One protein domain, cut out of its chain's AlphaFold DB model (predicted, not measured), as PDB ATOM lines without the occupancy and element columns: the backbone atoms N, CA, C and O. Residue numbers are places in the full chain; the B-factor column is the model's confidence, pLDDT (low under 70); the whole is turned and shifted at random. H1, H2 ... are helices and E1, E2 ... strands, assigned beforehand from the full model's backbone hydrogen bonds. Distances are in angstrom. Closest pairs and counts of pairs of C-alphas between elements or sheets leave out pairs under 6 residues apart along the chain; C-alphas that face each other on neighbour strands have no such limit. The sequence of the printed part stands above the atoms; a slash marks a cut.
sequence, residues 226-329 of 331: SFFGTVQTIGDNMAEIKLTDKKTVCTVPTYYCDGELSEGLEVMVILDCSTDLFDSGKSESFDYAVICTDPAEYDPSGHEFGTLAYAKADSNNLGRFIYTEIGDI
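AT A GLANCE: This is residues 226 to 329 of the 331 residues of an uncharacterized protein of Ruminococcus sp. AM43-6 (UniProt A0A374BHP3). A strongly twisted sheet wraps into a small, incomplete barrel of E1, E2, E3, E6 and E4, with E3 and E6 coming together at one place across its seam. Short E5 extends the sheet beyond E3, and the E7-E8 hairpin joins at the start of E1 and reaches out along the longest axis, with H1 and H2 at that end. The printed part has 104 residues, ordered E1 E2 E3 E4 E5 E6 H1 E7 E8 H2, mostly strand; the sheet is branched and mixed. It is compact, with a radius of gyration of the C-alphas of 12.7 A and spans of 36 by 27 by 22 A.

HOW THE PARTS SIT: Start at E1, residues 226 to 234, which bends by 70 degrees at residue 230. E2, residues 238 to 243, forms an antiparallel hairpin with it; look at N 230 and O 242, 2.8 A. E3, residues 249 to 253, continues the meander, each strand the antiparallel neighbour of the one before; N 241 and O 250 are 2.8 A apart. E4, residues 266 to 271, is antiparallel to E1 on the other side of it from E2, with N 227 and O 269 at 2.8 A; E1 to E4 form a Greek key, a meander whose first strand also neighbours the fourth. E5, residues 283 to 285, is parallel to E3, with N 251 and O 284 at 2.8 A. E6, residues 289 to 292, is antiparallel to E4, with N 270 and O 290 at 2.9 A; its closest C-alphas to E3 are Ala 289 and Val 252, 6.0 A. H1, residues 295 to 298, only grazes the sheet. E7, residues 308 to 314, is antiparallel to E1, with N 311 and O 226 at 2.7 A. E8, residues 317 to 325, forms a hairpin with E7, with N 312 and O 322 at 3.0 A. H2, residues 326 to 329, only grazes the sheet; both helices are too short for an O i to N i+4 pair, and each has its one O i to N i+3 pair within range.

IN THESE COORDINATES: Find C-alpha 226 at (198.712, 0.792, 36.157); E1 runs 19.7 A from there. E2 spans 15.7 A, E3 13.3 A, E4 15.9 A and E7 16.2 A. E8 spans 20.0 A and bends by 58 degrees at residue 320. H2 ends at C-alpha 329, (213.780, -1.056, 33.168).

THE WHOLE: The C-alphas farthest apart, of Asp 236 and Asn 316, are 37.7 A apart. The printed part has no cut. The links E3 to E4 and E4 to E5 are long. Mean pLDDT of the printed part is 92.8; residues 318 to 319 are under 70.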
ATOM      1  N   SER A 226     199.410   0.403  37.380       95.62
ATOM      2  CA  SER A 226     198.712   0.792  36.157       95.62
ATOM      3  C   SER A 226     199.637   0.557  34.965       95.62
ATOM      4  O   SER A 226     200.722   1.127  34.921       95.62
ATOM      5  N   PHE A 227     199.257  -0.280  34.008       97.69
ATOM      6  CA  PHE A 227     200.044  -0.556  32.803       97.69
ATOM      7  C   PHE A 227     199.508   0.221  31.610       97.69
ATOM      8  O   PHE A 227     198.331   0.561  31.566       97.69
ATOM      9  N   PHE A 228     200.357   0.448  30.613       98.00
ATOM     10  CA  PHE A 228     199.979   1.130  29.378       98.00
ATOM     11  C   PHE A 228     199.901   0.121  28.239       98.00
ATOM     12  O   PHE A 228     200.741  -0.778  28.126       98.00
ATOM     13  N   GLY A 229     198.890   0.247  27.385       98.06
ATOM     14  CA  GLY A 229     198.704  -0.676  26.276       98.06
ATOM     15  C   GLY A 229     197.671  -0.234  25.253       98.06
ATOM     16  O   GLY A 229     197.033   0.803  25.374       98.06
ATOM     17  N   THR A 230     197.510  -1.045  24.218       98.50
ATOM     18  CA  THR A 230     196.562  -0.786  23.137       98.50
ATOM     19  C   THR A 230     195.512  -1.887  23.095       98.50
ATOM     20  O   THR A 230     195.865  -3.073  23.060       98.50
ATOM     21  N   VAL A 231     194.235  -1.513  23.037       98.69
ATOM     22  CA  VAL A 231     193.119  -2.454  22.862       98.69
ATOM     23  C   VAL A 231     193.283  -3.200  21.534       98.69
ATOM     24  O   VAL A 231     193.461  -2.585  20.485       98.69
ATOM     25  N   GLN A 232     193.270  -4.531  21.570       98.31
ATOM     26  CA  GLN A 232     193.419  -5.397  20.396       98.31
ATOM     27  C   GLN A 232     192.076  -5.912  19.899       98.31
ATOM     28  O   GLN A 232     191.807  -5.845  18.705       98.31
ATOM     29  N   THR A 233     191.268  -6.447  20.811       97.88
ATOM     30  CA  THR A 233     189.950  -7.011  20.523       97.88
ATOM     31  C   THR A 233     188.990  -6.660  21.653       97.88
ATOM     32  O   THR A 233     189.400  -6.513  22.809       97.88
ATOM     33  N   ILE A 234     187.710  -6.512  21.314       97.75
ATOM     34  CA  ILE A 234     186.630  -6.229  22.264       97.75
ATOM     35  C   ILE A 234     185.578  -7.328  22.112       97.75
ATOM     36  O   ILE A 234     185.004  -7.513  21.039       97.75
ATOM     37  N   GLY A 235     185.358  -8.083  23.183       94.19
ATOM     38  CA  GLY A 235     184.254  -9.027  23.323       94.19
ATOM     39  C   GLY A 235     183.124  -8.449  24.175       94.19
ATOM     40  O   GLY A 235     183.169  -7.294  24.587       94.19
ATOM     41  N   ASP A 236     182.121  -9.274  24.481       89.19
ATOM     42  CA  ASP A 236     180.895  -8.815  25.154       89.19
ATOM     43  C   ASP A 236     181.141  -8.178  26.534       89.19
ATOM     44  O   ASP A 236     180.494  -7.195  26.873       89.19
ATOM     45  N   ASN A 237     182.065  -8.728  27.330       94.31
ATOM     46  CA  ASN A 237     182.397  -8.230  28.677       94.31
ATOM     47  C   ASN A 237     183.906  -8.219  28.958       94.31
ATOM     48  O   ASN A 237     184.319  -8.040  30.102       94.31
ATOM     49  N   MET A 238     184.720  -8.485  27.935       97.50
ATOM     50  CA  MET A 238     186.169  -8.618  28.054       97.50
ATOM     51  C   MET A 238     186.847  -7.862  26.916       97.50
ATOM     52  O   MET A 238     186.333  -7.843  25.799       97.50
ATOM     53  N   ALA A 239     188.022  -7.308  27.177       98.44
ATOM     54  CA  ALA A 239     188.902  -6.730  26.172       98.44
ATOM     55  C   ALA A 239     190.287  -7.372  26.264       98.44
ATOM     56  O   ALA A 239     190.756  -7.720  27.349       98.44
ATOM     57  N   GLU A 240     190.957  -7.520  25.126       98.62
ATOM     58  CA  GLU A 240     192.376  -7.865  25.091       98.62
ATOM     59  C   GLU A 240     193.200  -6.590  24.945       98.62
ATOM     60  O   GLU A 240     193.041  -5.842  23.982       98.62
ATOM     61  N   ILE A 241     194.115  -6.353  25.878       98.69
ATOM     62  CA  ILE A 241     195.019  -5.207  25.883       98.69
ATOM     63  C   ILE A 241     196.434  -5.724  25.674       98.69
ATOM     64  O   ILE A 241     196.935  -6.545  26.443       98.69
ATOM     65  N   LYS A 242     197.106  -5.226  24.639       98.62
ATOM     66  CA  LYS A 242     198.525  -5.502  24.421       98.62
ATOM     67  C   LYS A 242     199.356  -4.405  25.061       98.62
ATOM     68  O   LYS A 242     199.219  -3.248  24.668       98.62
ATOM     69  N   LEU A 243     200.219  -4.764  26.006       98.38
ATOM     70  CA  LEU A 243     201.035  -3.783  26.718       98.38
ATOM     71  C   LEU A 243     202.053  -3.110  25.780       98.38
ATOM     72  O   LEU A 243     202.363  -3.601  24.686       98.38
ATOM     73  N   THR A 244     202.580  -1.962  26.199       97.50
ATOM     74  CA  THR A 244     203.567  -1.174  25.440       97.50
ATOM     75  C   THR A 244     204.872  -1.924  25.166       97.50
ATOM     76  O   THR A 244     205.520  -1.615  24.166       97.50
ATOM     77  N   ASP A 245     205.190  -2.990  25.918       95.38
ATOM     78  CA  ASP A 245     206.279  -3.944  25.617       95.38
ATOM     79  C   ASP A 245     206.095  -4.724  24.296       95.38
ATOM     80  O   ASP A 245     207.009  -5.405  23.822       95.38
ATOM     81  N   LYS A 246     204.905  -4.634  23.688       95.88
ATOM     82  CA  LYS A 246     204.485  -5.285  22.437       95.88
ATOM     83  C   LYS A 246     204.475  -6.817  22.470       95.88
ATOM     84  O   LYS A 246     204.268  -7.429  21.412       95.88
ATOM     85  N   LYS A 247     204.632  -7.446  23.635       95.62
ATOM     86  CA  LYS A 247     204.696  -8.907  23.811       95.62
ATOM     87  C   LYS A 247     203.626  -9.421  24.770       95.62
ATOM     88  O   LYS A 247     203.042 -10.463  24.488       95.62
ATOM     89  N   THR A 248     203.379  -8.716  25.868       98.12
ATOM     90  CA  THR A 248     202.443  -9.130  26.914       98.12
ATOM     91  C   THR A 248     201.017  -8.753  26.524       98.12
ATOM     92  O   THR A 248     200.764  -7.658  26.015       98.12
ATOM     93  N   VAL A 249     200.077  -9.672  26.738       98.44
ATOM     94  CA  VAL A 249     198.652  -9.494  26.432       98.44
ATOM     95  C   VAL A 249     197.836  -9.781  27.687       98.44
ATOM     96  O   VAL A 249     197.990 -10.834  28.301       98.44
ATOM     97  N   CYS A 250     196.960  -8.852  28.048       98.50
ATOM     98  CA  CYS A 250     196.070  -8.955  29.196       98.50
ATOM     99  C   CYS A 250     194.627  -9.061  28.700       98.50
ATOM    100  O   CYS A 250     194.157  -8.166  28.003       98.50
ATOM    101  N   THR A 251     193.921 -10.129  29.055       98.50
ATOM    102  CA  THR A 251     192.474 -10.244  28.851       98.50
ATOM    103  C   THR A 251     191.779  -9.778  30.124       98.50
ATOM    104  O   THR A 251     191.959 -10.376  31.183       98.50
ATOM    105  N   VAL A 252     191.022  -8.690  30.042       98.50
ATOM    106  CA  VAL A 252     190.490  -7.975  31.211       98.50
ATOM    107  C   VAL A 252     188.992  -7.734  31.075       98.50
ATOM    108  O   VAL A 252     188.513  -7.612  29.945       98.50
ATOM    109  N   PRO A 253     188.236  -7.651  32.181       97.56
ATOM    110  CA  PRO A 253     186.838  -7.264  32.117       97.56
ATOM    111  C   PRO A 253     186.681  -5.793  31.719       97.56
ATOM    112  O   PRO A 253     187.534  -4.965  32.026       97.56
ATOM    113  N   THR A 254     185.567  -5.457  31.068       96.81
ATOM    114  CA  THR A 254     185.287  -4.094  30.570       96.81
ATOM    115  C   THR A 254     184.328  -3.296  31.449       96.81
ATOM    116  O   THR A 254     183.936  -2.192  31.081       96.81
ATOM    117  N   TYR A 255     183.906  -3.842  32.594       94.44
ATOM    118  CA  TYR A 255     182.861  -3.209  33.399       94.44
ATOM    119  C   TYR A 255     183.337  -1.984  34.191       94.44
ATOM    120  O   TYR A 255     182.486  -1.169  34.529       94.44
ATOM    121  N   TYR A 256     184.638  -1.843  34.475       96.38
ATOM    122  CA  TYR A 256     185.230  -0.587  34.947       96.38
ATOM    123  C   TYR A 256     185.969   0.092  33.805       96.38
ATOM    124  O   TYR A 256     187.081  -0.304  33.444       96.38
ATOM    125  N   CYS A 257     185.299   1.058  33.189       94.31
ATOM    126  CA  CYS A 257     185.779   1.740  32.000       94.31
ATOM    127  C   CYS A 257     185.208   3.157  31.973       94.31
ATOM    128  O   CYS A 257     183.990   3.337  31.940       94.31
ATOM    129  N   ASP A 258     186.082   4.162  31.980       89.12
ATOM    130  CA  ASP A 258     185.675   5.568  32.092       89.12
ATOM    131  C   ASP A 258     185.174   6.195  30.775       89.12
ATOM    132  O   ASP A 258     184.679   7.327  30.802       89.12
ATOM    133  N   GLY A 259     185.233   5.451  29.664       89.50
ATOM    134  CA  GLY A 259     184.802   5.874  28.329       89.50
ATOM    135  C   GLY A 259     184.495   4.714  27.372       89.50
ATOM    136  O   GLY A 259     184.389   3.553  27.772       89.50
ATOM    137  N   GLU A 260     184.324   5.023  26.084       92.75
ATOM    138  CA  GLU A 260     184.053   4.018  25.048       92.75
ATOM    139  C   GLU A 260     185.344   3.335  24.574       92.75
ATOM    140  O   GLU A 260     186.323   3.990  24.217       92.75
ATOM    141  N   LEU A 261     185.331   2.001  24.498       96.44
ATOM    142  CA  LEU A 261     186.451   1.231  23.960       96.44
ATOM    143  C   LEU A 261     186.356   1.089  22.442       96.44
ATOM    144  O   LEU A 261     185.299   0.803  21.880       96.44
ATOM    145  N   SER A 262     187.506   1.196  21.782       97.25
ATOM    146  CA  SER A 262     187.668   0.848  20.371       97.25
ATOM    147  C   SER A 262     188.994   0.120  20.148       97.25
ATOM    148  O   SER A 262     189.962   0.328  20.877       97.25
ATOM    149  N   GLU A 263     189.046  -0.777  19.162       98.12
ATOM    150  CA  GLU A 263     190.300  -1.441  18.788       98.12
ATOM    151  C   GLU A 263     191.326  -0.398  18.323       98.12
ATOM    152  O   GLU A 263     191.017   0.489  17.528       98.12
ATOM    153  N   GLY A 264     192.558  -0.509  18.812       97.81
ATOM    154  CA  GLY A 264     193.610   0.476  18.574       97.81
ATOM    155  C   GLY A 264     193.654   1.622  19.587       97.81
ATOM    156  O   GLY A 264     194.609   2.393  19.536       97.81
ATOM    157  N   LEU A 265     192.689   1.724  20.509       98.06
ATOM    158  CA  LEU A 265     192.697   2.738  21.564       98.06
ATOM    159  C   LEU A 265     193.874   2.529  22.523       98.06
ATOM    160  O   LEU A 265     194.116   1.412  22.988       98.06
ATOM    161  N   GLU A 266     194.591   3.610  22.812       97.88
ATOM    162  CA  GLU A 266     195.615   3.673  23.853       97.88
ATOM    163  C   GLU A 266     194.939   3.818  25.214       97.88
ATOM    164  O   GLU A 266     194.105   4.694  25.409       97.88
ATOM    165  N   VAL A 267     195.277   2.931  26.147       97.62
ATOM    166  CA  VAL A 267     194.641   2.864  27.462       97.62
ATOM    167  C   VAL A 267     195.678   2.695  28.561       97.62
ATOM    168  O   VAL A 267     196.764   2.140  28.351       97.62
ATOM    169  N   MET A 268     195.304   3.141  29.754       96.38
ATOM    170  CA  MET A 268     195.960   2.785  31.003       96.38
ATOM    171  C   MET A 268     195.059   1.785  31.730       96.38
ATOM    172  O   MET A 268     193.856   2.004  31.841       96.38
ATOM    173  N   VAL A 269     195.621   0.673  32.200       97.44
ATOM    174  CA  VAL A 269     194.871  -0.407  32.849       97.44
ATOM    175  C   VAL A 269     195.441  -0.733  34.226       97.44
ATOM    176  O   VAL A 269     196.610  -1.089  34.353       97.44
ATOM    177  N   ILE A 270     194.619  -0.617  35.268       96.44
ATOM    178  CA  ILE A 270     194.984  -0.974  36.646       96.44
ATOM    179  C   ILE A 270     194.705  -2.461  36.854       96.44
ATOM    180  O   ILE A 270     193.582  -2.910  36.624       96.44
ATOM    181  N   LEU A 271     195.714  -3.218  37.297       97.25
ATOM    182  CA  LEU A 271     195.635  -4.675  37.442       97.25
ATOM    183  C   LEU A 271     196.085  -5.134  38.828       97.25
ATOM    184  O   LEU A 271     197.065  -4.630  39.376       97.25
ATOM    185  N   ASP A 272     195.412  -6.151  39.368       95.12
ATOM    186  CA  ASP A 272     195.820  -6.811  40.614       95.12
ATOM    187  C   ASP A 272     196.978  -7.794  40.370       95.12
ATOM    188  O   ASP A 272     196.812  -9.015  40.344       95.12
ATOM    189  N   CYS A 273     198.171  -7.255  40.092       95.31
ATOM    190  CA  CYS A 273     199.368  -8.050  39.824       95.31
ATOM    191  C   CYS A 273     200.681  -7.336  40.196       95.31
ATOM    192  O   CYS A 273     200.714  -6.179  40.609       95.31
ATOM    193  N   SER A 274     201.804  -8.050  40.047       95.00
ATOM    194  CA  SER A 274     203.151  -7.465  40.164       95.00
ATOM    195  C   SER A 274     203.527  -6.688  38.897       95.00
ATOM    196  O   SER A 274     203.059  -7.006  37.803       95.00
ATOM    197  N   THR A 275     204.458  -5.738  39.019       95.88
ATOM    198  CA  THR A 275     205.082  -5.038  37.882       95.88
ATOM    199  C   THR A 275     205.905  -5.965  36.982       95.88
ATOM    200  O   THR A 275     206.143  -5.620  35.830       95.88
ATOM    201  N   ASP A 276     206.267  -7.164  37.459       95.19
ATOM    202  CA  ASP A 276     206.951  -8.208  36.668       95.19
ATOM    203  C   ASP A 276     206.090  -8.778  35.521       95.19
ATOM    204  O   ASP A 276     206.551  -9.623  34.752       95.19
ATOM    205  N   LEU A 277     204.819  -8.370  35.426       96.50
ATOM    206  CA  LEU A 277     203.972  -8.650  34.270       96.50
ATOM    207  C   LEU A 277     204.521  -7.970  33.005       96.50
ATOM    208  O   LEU A 277     204.462  -8.559  31.922       96.50
ATOM    209  N   PHE A 278     205.076  -6.763  33.137       96.12
ATOM    210  CA  PHE A 278     205.679  -6.042  32.021       96.12
ATOM    211  C   PHE A 278     206.930  -6.771  31.508       96.12
ATOM    212  O   PHE A 278     207.732  -7.265  32.294       96.12
ATOM    213  N   ASP A 279     207.086  -6.857  30.186       94.31
ATOM    214  CA  ASP A 279     208.112  -7.634  29.466       94.31
ATOM    215  C   ASP A 279     208.079  -9.154  29.729       94.31
ATOM    216  O   ASP A 279     208.946  -9.906  29.279       94.31
ATOM    217  N   SER A 280     207.036  -9.666  30.393       95.38
ATOM    218  CA  SER A 280     206.896 -11.108  30.630       95.38
ATOM    219  C   SER A 280     206.621 -11.904  29.348       95.38
ATOM    220  O   SER A 280     206.907 -13.104  29.287       95.38
ATOM    221  N   GLY A 281     206.026 -11.259  28.337       95.12
ATOM    222  CA  GLY A 281     205.581 -11.887  27.093       95.12
ATOM    223  C   GLY A 281     204.440 -12.889  27.278       95.12
ATOM    224  O   GLY A 281     204.186 -13.701  26.385       95.12
ATOM    225  N   LYS A 282     203.780 -12.876  28.440       95.31
ATOM    226  CA  LYS A 282     202.673 -13.777  28.755       95.31
ATOM    227  C   LYS A 282     201.362 -13.280  28.151       95.31
ATOM    228  O   LYS A 282     201.179 -12.092  27.897       95.31
ATOM    229  N   SER A 283     200.434 -14.216  27.989       97.12
ATOM    230  CA  SER A 283     199.011 -13.921  27.846       97.12
ATOM    231  C   SER A 283     198.322 -14.315  29.148       97.12
ATOM    232  O   SER A 283     198.375 -15.487  29.526       97.12
ATOM    233  N   GLU A 284     197.736 -13.349  29.848       97.12
ATOM    234  CA  GLU A 284     197.148 -13.534  31.178       97.12
ATOM    235  C   GLU A 284     195.729 -12.958  31.225       97.12
ATOM    236  O   GLU A 284     195.441 -11.958  30.572       97.12
ATOM    237  N   SER A 285     194.835 -13.619  31.960       97.25
ATOM    238  CA  SER A 285     193.445 -13.192  32.133       97.25
ATOM    239  C   SER A 285     193.235 -12.735  33.565       97.25
ATOM    240  O   SER A 285     193.687 -13.408  34.491       97.25
ATOM    241  N   PHE A 286     192.512 -11.636  33.733       97.50
ATOM    242  CA  PHE A 286     192.207 -11.043  35.029       97.50
ATOM    243  C   PHE A 286     190.698 -11.043  35.263       97.50
ATOM    244  O   PHE A 286     189.929 -10.857  34.324       97.50
ATOM    245  N   ASP A 287     190.286 -11.225  36.517       94.62
ATOM    246  CA  ASP A 287     188.874 -11.150  36.924       94.62
ATOM    247  C   ASP A 287     188.450  -9.719  37.302       94.62
ATOM    248  O   ASP A 287     187.269  -9.438  37.487       94.62
ATOM    249  N   TYR A 288     189.417  -8.806  37.408       95.88
ATOM    250  CA  TYR A 288     189.234  -7.400  37.742       95.88
ATOM    251  C   TYR A 288     190.279  -6.560  37.006       95.88
ATOM    252  O   TYR A 288     191.453  -6.930  36.936       95.88
ATOM    253  N   ALA A 289     189.839  -5.424  36.481       97.62
ATOM    254  CA  ALA A 289     190.684  -4.371  35.946       97.62
ATOM    255  C   ALA A 289     189.912  -3.053  35.984       97.62
ATOM    256  O   ALA A 289     188.683  -3.080  35.988       97.62
ATOM    257  N   VAL A 290     190.633  -1.935  35.955       96.75
ATOM    258  CA  VAL A 290     190.073  -0.604  35.679       96.75
ATOM    259  C   VAL A 290     190.722  -0.075  34.414       96.75
ATOM    260  O   VAL A 290     191.950  -0.089  34.322       96.75
ATOM    261  N   ILE A 291     189.918   0.354  33.442       97.06
ATOM    262  CA  ILE A 291     190.393   0.851  32.151       97.06
ATOM    263  C   ILE A 291     190.155   2.358  32.063       97.06
ATOM    264  O   ILE A 291     189.017   2.823  32.040       97.06
ATOM    265  N   CYS A 292     191.248   3.104  31.955       94.38
ATOM    266  CA  CYS A 292     191.253   4.530  31.672       94.38
ATOM    267  C   CYS A 292     191.469   4.744  30.171       94.38
ATOM    268  O   CYS A 292     192.505   4.352  29.620       94.38
ATOM    269  N   THR A 293     190.481   5.346  29.515       94.25
ATOM    270  CA  THR A 293     190.404   5.512  28.056       94.25
ATOM    271  C   THR A 293     191.123   6.749  27.533       94.25
ATOM    272  O   THR A 293     191.460   6.784  26.350       94.25
ATOM    273  N   ASP A 294     191.427   7.714  28.406       89.94
ATOM    274  CA  ASP A 294     192.321   8.834  28.109       89.94
ATOM    275  C   ASP A 294     193.485   8.883  29.115       89.94
ATOM    276  O   ASP A 294     193.420   9.570  30.137       89.94
ATOM    277  N   PRO A 295     194.587   8.152  28.856       88.88
ATOM    278  CA  PRO A 295     195.763   8.166  29.724       88.88
ATOM    279  C   PRO A 295     196.357   9.565  29.948       88.88
ATOM    280  O   PRO A 295     197.013   9.783  30.967       88.88
ATOM    281  N   ALA A 296     196.142  10.513  29.027       85.44
ATOM    282  CA  ALA A 296     196.701  11.856  29.132       85.44
ATOM    283  C   ALA A 296     196.041  12.680  30.250       85.44
ATOM    284  O   ALA A 296     196.711  13.521  30.851       85.44
ATOM    285  N   GLU A 297     194.776  12.407  30.596       81.38
ATOM    286  CA  GLU A 297     194.110  13.053  31.739       81.38
ATOM    287  C   GLU A 297     194.789  12.719  33.077       81.38
ATOM    288  O   GLU A 297     194.784  13.524  34.012       81.38
ATOM    289  N   TYR A 298     195.430  11.550  33.154       80.62
ATOM    290  CA  TYR A 298     196.107  11.059  34.352       80.62
ATOM    291  C   TYR A 298     197.600  11.427  34.385       80.62
ATOM    292  O   TYR A 298     198.234  11.352  35.448       80.62
ATOM    293  N   ASP A 299     198.166  11.878  33.259       82.62
ATOM    294  CA  ASP A 299     199.562  12.297  33.123       82.62
ATOM    295  C   ASP A 299     199.719  13.795  32.805       82.62
ATOM    296  O   ASP A 299     200.042  14.182  31.677       82.62
ATOM    297  N   PRO A 300     199.617  14.677  33.814       73.19
ATOM    298  CA  PRO A 300     199.825  16.109  33.612       73.19
ATOM    299  C   PRO A 300     201.265  16.472  33.201       73.19
ATOM    300  O   PRO A 300     201.529  17.631  32.880       73.19
ATOM    301  N   SER A 301     202.211  15.524  33.246       81.50
ATOM    302  CA  SER A 301     203.601  15.757  32.832       81.50
ATOM    303  C   SER A 301     203.802  15.563  31.326       81.50
ATOM    304  O   SER A 301     204.792  16.066  30.793       81.50
ATOM    305  N   GLY A 302     202.868  14.888  30.645       85.75
ATOM    306  CA  GLY A 302     202.865  14.714  29.194       85.75
ATOM    307  C   GLY A 302     203.964  13.787  28.672       85.75
ATOM    308  O   GLY A 302     204.643  14.139  27.704       85.75
ATOM    309  N   HIS A 303     204.170  12.631  29.307       90.75
ATOM    310  CA  HIS A 303     205.069  11.597  28.800       90.75
ATOM    311  C   HIS A 303     204.559  11.041  27.462       90.75
ATOM    312  O   HIS A 303     203.363  11.028  27.162       90.75
ATOM    313  N   GLU A 304     205.483  10.559  26.632       92.62
ATOM    314  CA  GLU A 304     205.129   9.895  25.380       92.62
ATOM    315  C   GLU A 304     204.559   8.502  25.684       92.62
ATOM    316  O   GLU A 304     205.253   7.649  26.227       92.62
ATOM    317  N   PHE A 305     203.307   8.238  25.304       92.44
ATOM    318  CA  PHE A 305     202.598   6.996  25.647       92.44
ATOM    319  C   PHE A 305     203.412   5.717  25.369       92.44
ATOM    320  O   PHE A 305     203.481   4.805  26.193       92.44
ATOM    321  N   GLY A 306     204.086   5.660  24.216       92.00
ATOM    322  CA  GLY A 306     204.873   4.501  23.798       92.00
ATOM    323  C   GLY A 306     206.125   4.221  24.637       92.00
ATOM    324  O   GLY A 306     206.696   3.141  24.486       92.00
ATOM    325  N   THR A 307     206.557   5.152  25.493       94.38
ATOM    326  CA  THR A 307     207.730   4.990  26.366       94.38
ATOM    327  C   THR A 307     207.365   4.544  27.776       94.38
ATOM    328  O   THR A 307     208.262   4.179  28.534       94.38
ATOM    329  N   LEU A 308     206.080   4.531  28.140       95.75
ATOM    330  CA  LEU A 308     205.615   4.177  29.478       95.75
ATOM    331  C   LEU A 308     205.488   2.661  29.642       95.75
ATOM    332  O   LEU A 308     204.891   1.990  28.802       95.75
ATOM    333  N   ALA A 309     206.018   2.115  30.739       96.06
ATOM    334  CA  ALA A 309     205.867   0.704  31.094       96.06
ATOM    335  C   ALA A 309     204.688   0.499  32.052       96.06
ATOM    336  O   ALA A 309     203.720  -0.200  31.747       96.06
ATOM    337  N   TYR A 310     204.766   1.147  33.212       96.12
ATOM    338  CA  TYR A 310     203.713   1.158  34.217       96.12
ATOM    339  C   TYR A 310     203.825   2.401  35.099       96.12
ATOM    340  O   TYR A 310     204.847   3.087  35.119       96.12
ATOM    341  N   ALA A 311     202.779   2.672  35.864       93.88
ATOM    342  CA  ALA A 311     202.722   3.712  36.866       93.88
ATOM    343  C   ALA A 311     202.135   3.173  38.176       93.88
ATOM    344  O   ALA A 311     201.528   2.104  38.215       93.88
ATOM    345  N   LYS A 312     202.350   3.901  39.271       90.94
ATOM    346  CA  LYS A 312     201.710   3.652  40.571       90.94
ATOM    347  C   LYS A 312     201.226   4.965  41.152       90.94
ATOM    348  O   LYS A 312     201.883   5.982  40.938       90.94
ATOM    349  N   ALA A 313     200.136   4.953  41.907       86.00
ATOM    350  CA  ALA A 313     199.698   6.158  42.599       86.00
ATOM    351  C   ALA A 313     200.794   6.657  43.564       86.00
ATOM    352  O   ALA A 313     201.466   5.872  44.242       86.00
ATOM    353  N   ASP A 314     200.987   7.972  43.638       82.12
ATOM    354  CA  ASP A 314     201.872   8.586  44.619       82.12
ATOM    355  C   ASP A 314     201.233   8.470  46.005       82.12
ATOM    356  O   ASP A 314     200.197   9.064  46.306       82.12
ATOM    357  N   SER A 315     201.905   7.733  46.887       74.50
ATOM    358  CA  SER A 315     201.519   7.571  48.293       74.50
ATOM    359  C   SER A 315     201.267   8.887  49.049       74.50
ATOM    360  O   SER A 315     200.529   8.881  50.032       74.50
ATOM    361  N   ASN A 316     201.864  10.005  48.616       74.38
ATOM    362  CA  ASN A 316     201.704  11.321  49.244       74.38
ATOM    363  C   ASN A 316     200.688  12.218  48.526       74.38
ATOM    364  O   ASN A 316     200.323  13.268  49.057       74.38
ATOM    365  N   ASN A 317     200.256  11.847  47.319       72.19
ATOM    366  CA  ASN A 317     199.290  12.603  46.538       72.19
ATOM    367  C   ASN A 317     198.513  11.664  45.616       72.19
ATOM    368  O   ASN A 317     198.936  11.384  44.498       72.19
ATOM    369  N   LEU A 318     197.340  11.237  46.074       64.94
ATOM    370  CA  LEU A 318     196.501  10.290  45.345       64.94
ATOM    371  C   LEU A 318     196.048  10.808  43.975       64.94
ATOM    372  O   LEU A 318     195.668  10.006  43.147       64.94
ATOM    373  N   GLY A 319     196.138  12.104  43.670       65.19
ATOM    374  CA  GLY A 319     195.882  12.602  42.313       65.19
ATOM    375  C   GLY A 319     197.097  12.605  41.387       65.19
ATOM    376  O   GLY A 319     197.109  13.338  40.402       65.19
ATOM    377  N   ARG A 320     198.173  11.893  41.733       75.38
ATOM    378  CA  ARG A 320     199.384  11.809  40.915       75.38
ATOM    379  C   ARG A 320     199.833  10.372  40.769       75.38
ATOM    380  O   ARG A 320     199.818   9.609  41.726       75.38
ATOM    381  N   PHE A 321     200.323  10.058  39.582       85.56
ATOM    382  CA  PHE A 321     200.996   8.807  39.289       85.56
ATOM    383  C   PHE A 321     202.511   9.021  39.223       85.56
ATOM    384  O   PHE A 321     203.003  10.052  38.761       85.56
ATOM    385  N   ILE A 322     203.252   8.031  39.705       89.50
ATOM    386  CA  ILE A 322     204.693   7.894  39.528       89.50
ATOM    387  C   ILE A 322     204.899   6.933  38.364       89.50
ATOM    388  O   ILE A 322     204.615   5.740  38.480       89.50
ATOM    389  N   TYR A 323     205.386   7.473  37.254       92.88
ATOM    390  CA  TYR A 323     205.582   6.759  36.000       92.88
ATOM    391  C   TYR A 323     206.946   6.068  35.961       92.88
ATOM    392  O   TYR A 323     207.938   6.588  36.469       92.88
ATOM    393  N   THR A 324     206.990   4.881  35.363       95.00
ATOM    394  CA  THR A 324     208.218   4.165  35.008       95.00
ATOM    395  C   THR A 324     208.274   4.037  33.494       95.00
ATOM    396  O   THR A 324     207.383   3.438  32.885       95.00
ATOM    397  N   GLU A 325     209.322   4.584  32.886       94.62
ATOM    398  CA  GLU A 325     209.573   4.436  31.456       94.62
ATOM    399  C   GLU A 325     210.271   3.104  31.152       94.62
ATOM    400  O   GLU A 325     211.065   2.590  31.942       94.62
ATOM    401  N   ILE A 326     210.030   2.564  29.960       93.75
ATOM    402  CA  ILE A 326     210.654   1.335  29.451       93.75
ATOM    403  C   ILE A 326     212.184   1.436  29.524       93.75
ATOM    404  O   ILE A 326     212.858   0.508  29.973       93.75
ATOM    405  N   GLY A 327     212.734   2.600  29.163       89.12
ATOM    406  CA  GLY A 327     214.174   2.856  29.185       89.12
ATOM    407  C   GLY A 327     214.813   2.849  30.580       89.12
ATOM    408  O   GLY A 327     216.042   2.852  30.669       89.12
ATOM    409  N   ASP A 328     214.029   2.851  31.660       88.50
ATOM    410  CA  ASP A 328     214.532   2.724  33.033       88.50
ATOM    411  C   ASP A 328     214.533   1.279  33.542       88.50
ATOM    412  O   ASP A 328     215.241   0.974  34.500       88.50
ATOM    413  N   ILE A 329     213.799   0.384  32.878       86.06
ATOM    414  CA  ILE A 329     213.780  -1.056  33.168       86.06
ATOM    415  C   ILE A 329     214.912  -1.774  32.417       86.06
ATOM    416  O   ILE A 329     215.496  -2.725  32.930       86.06
TER     417      ILE A 329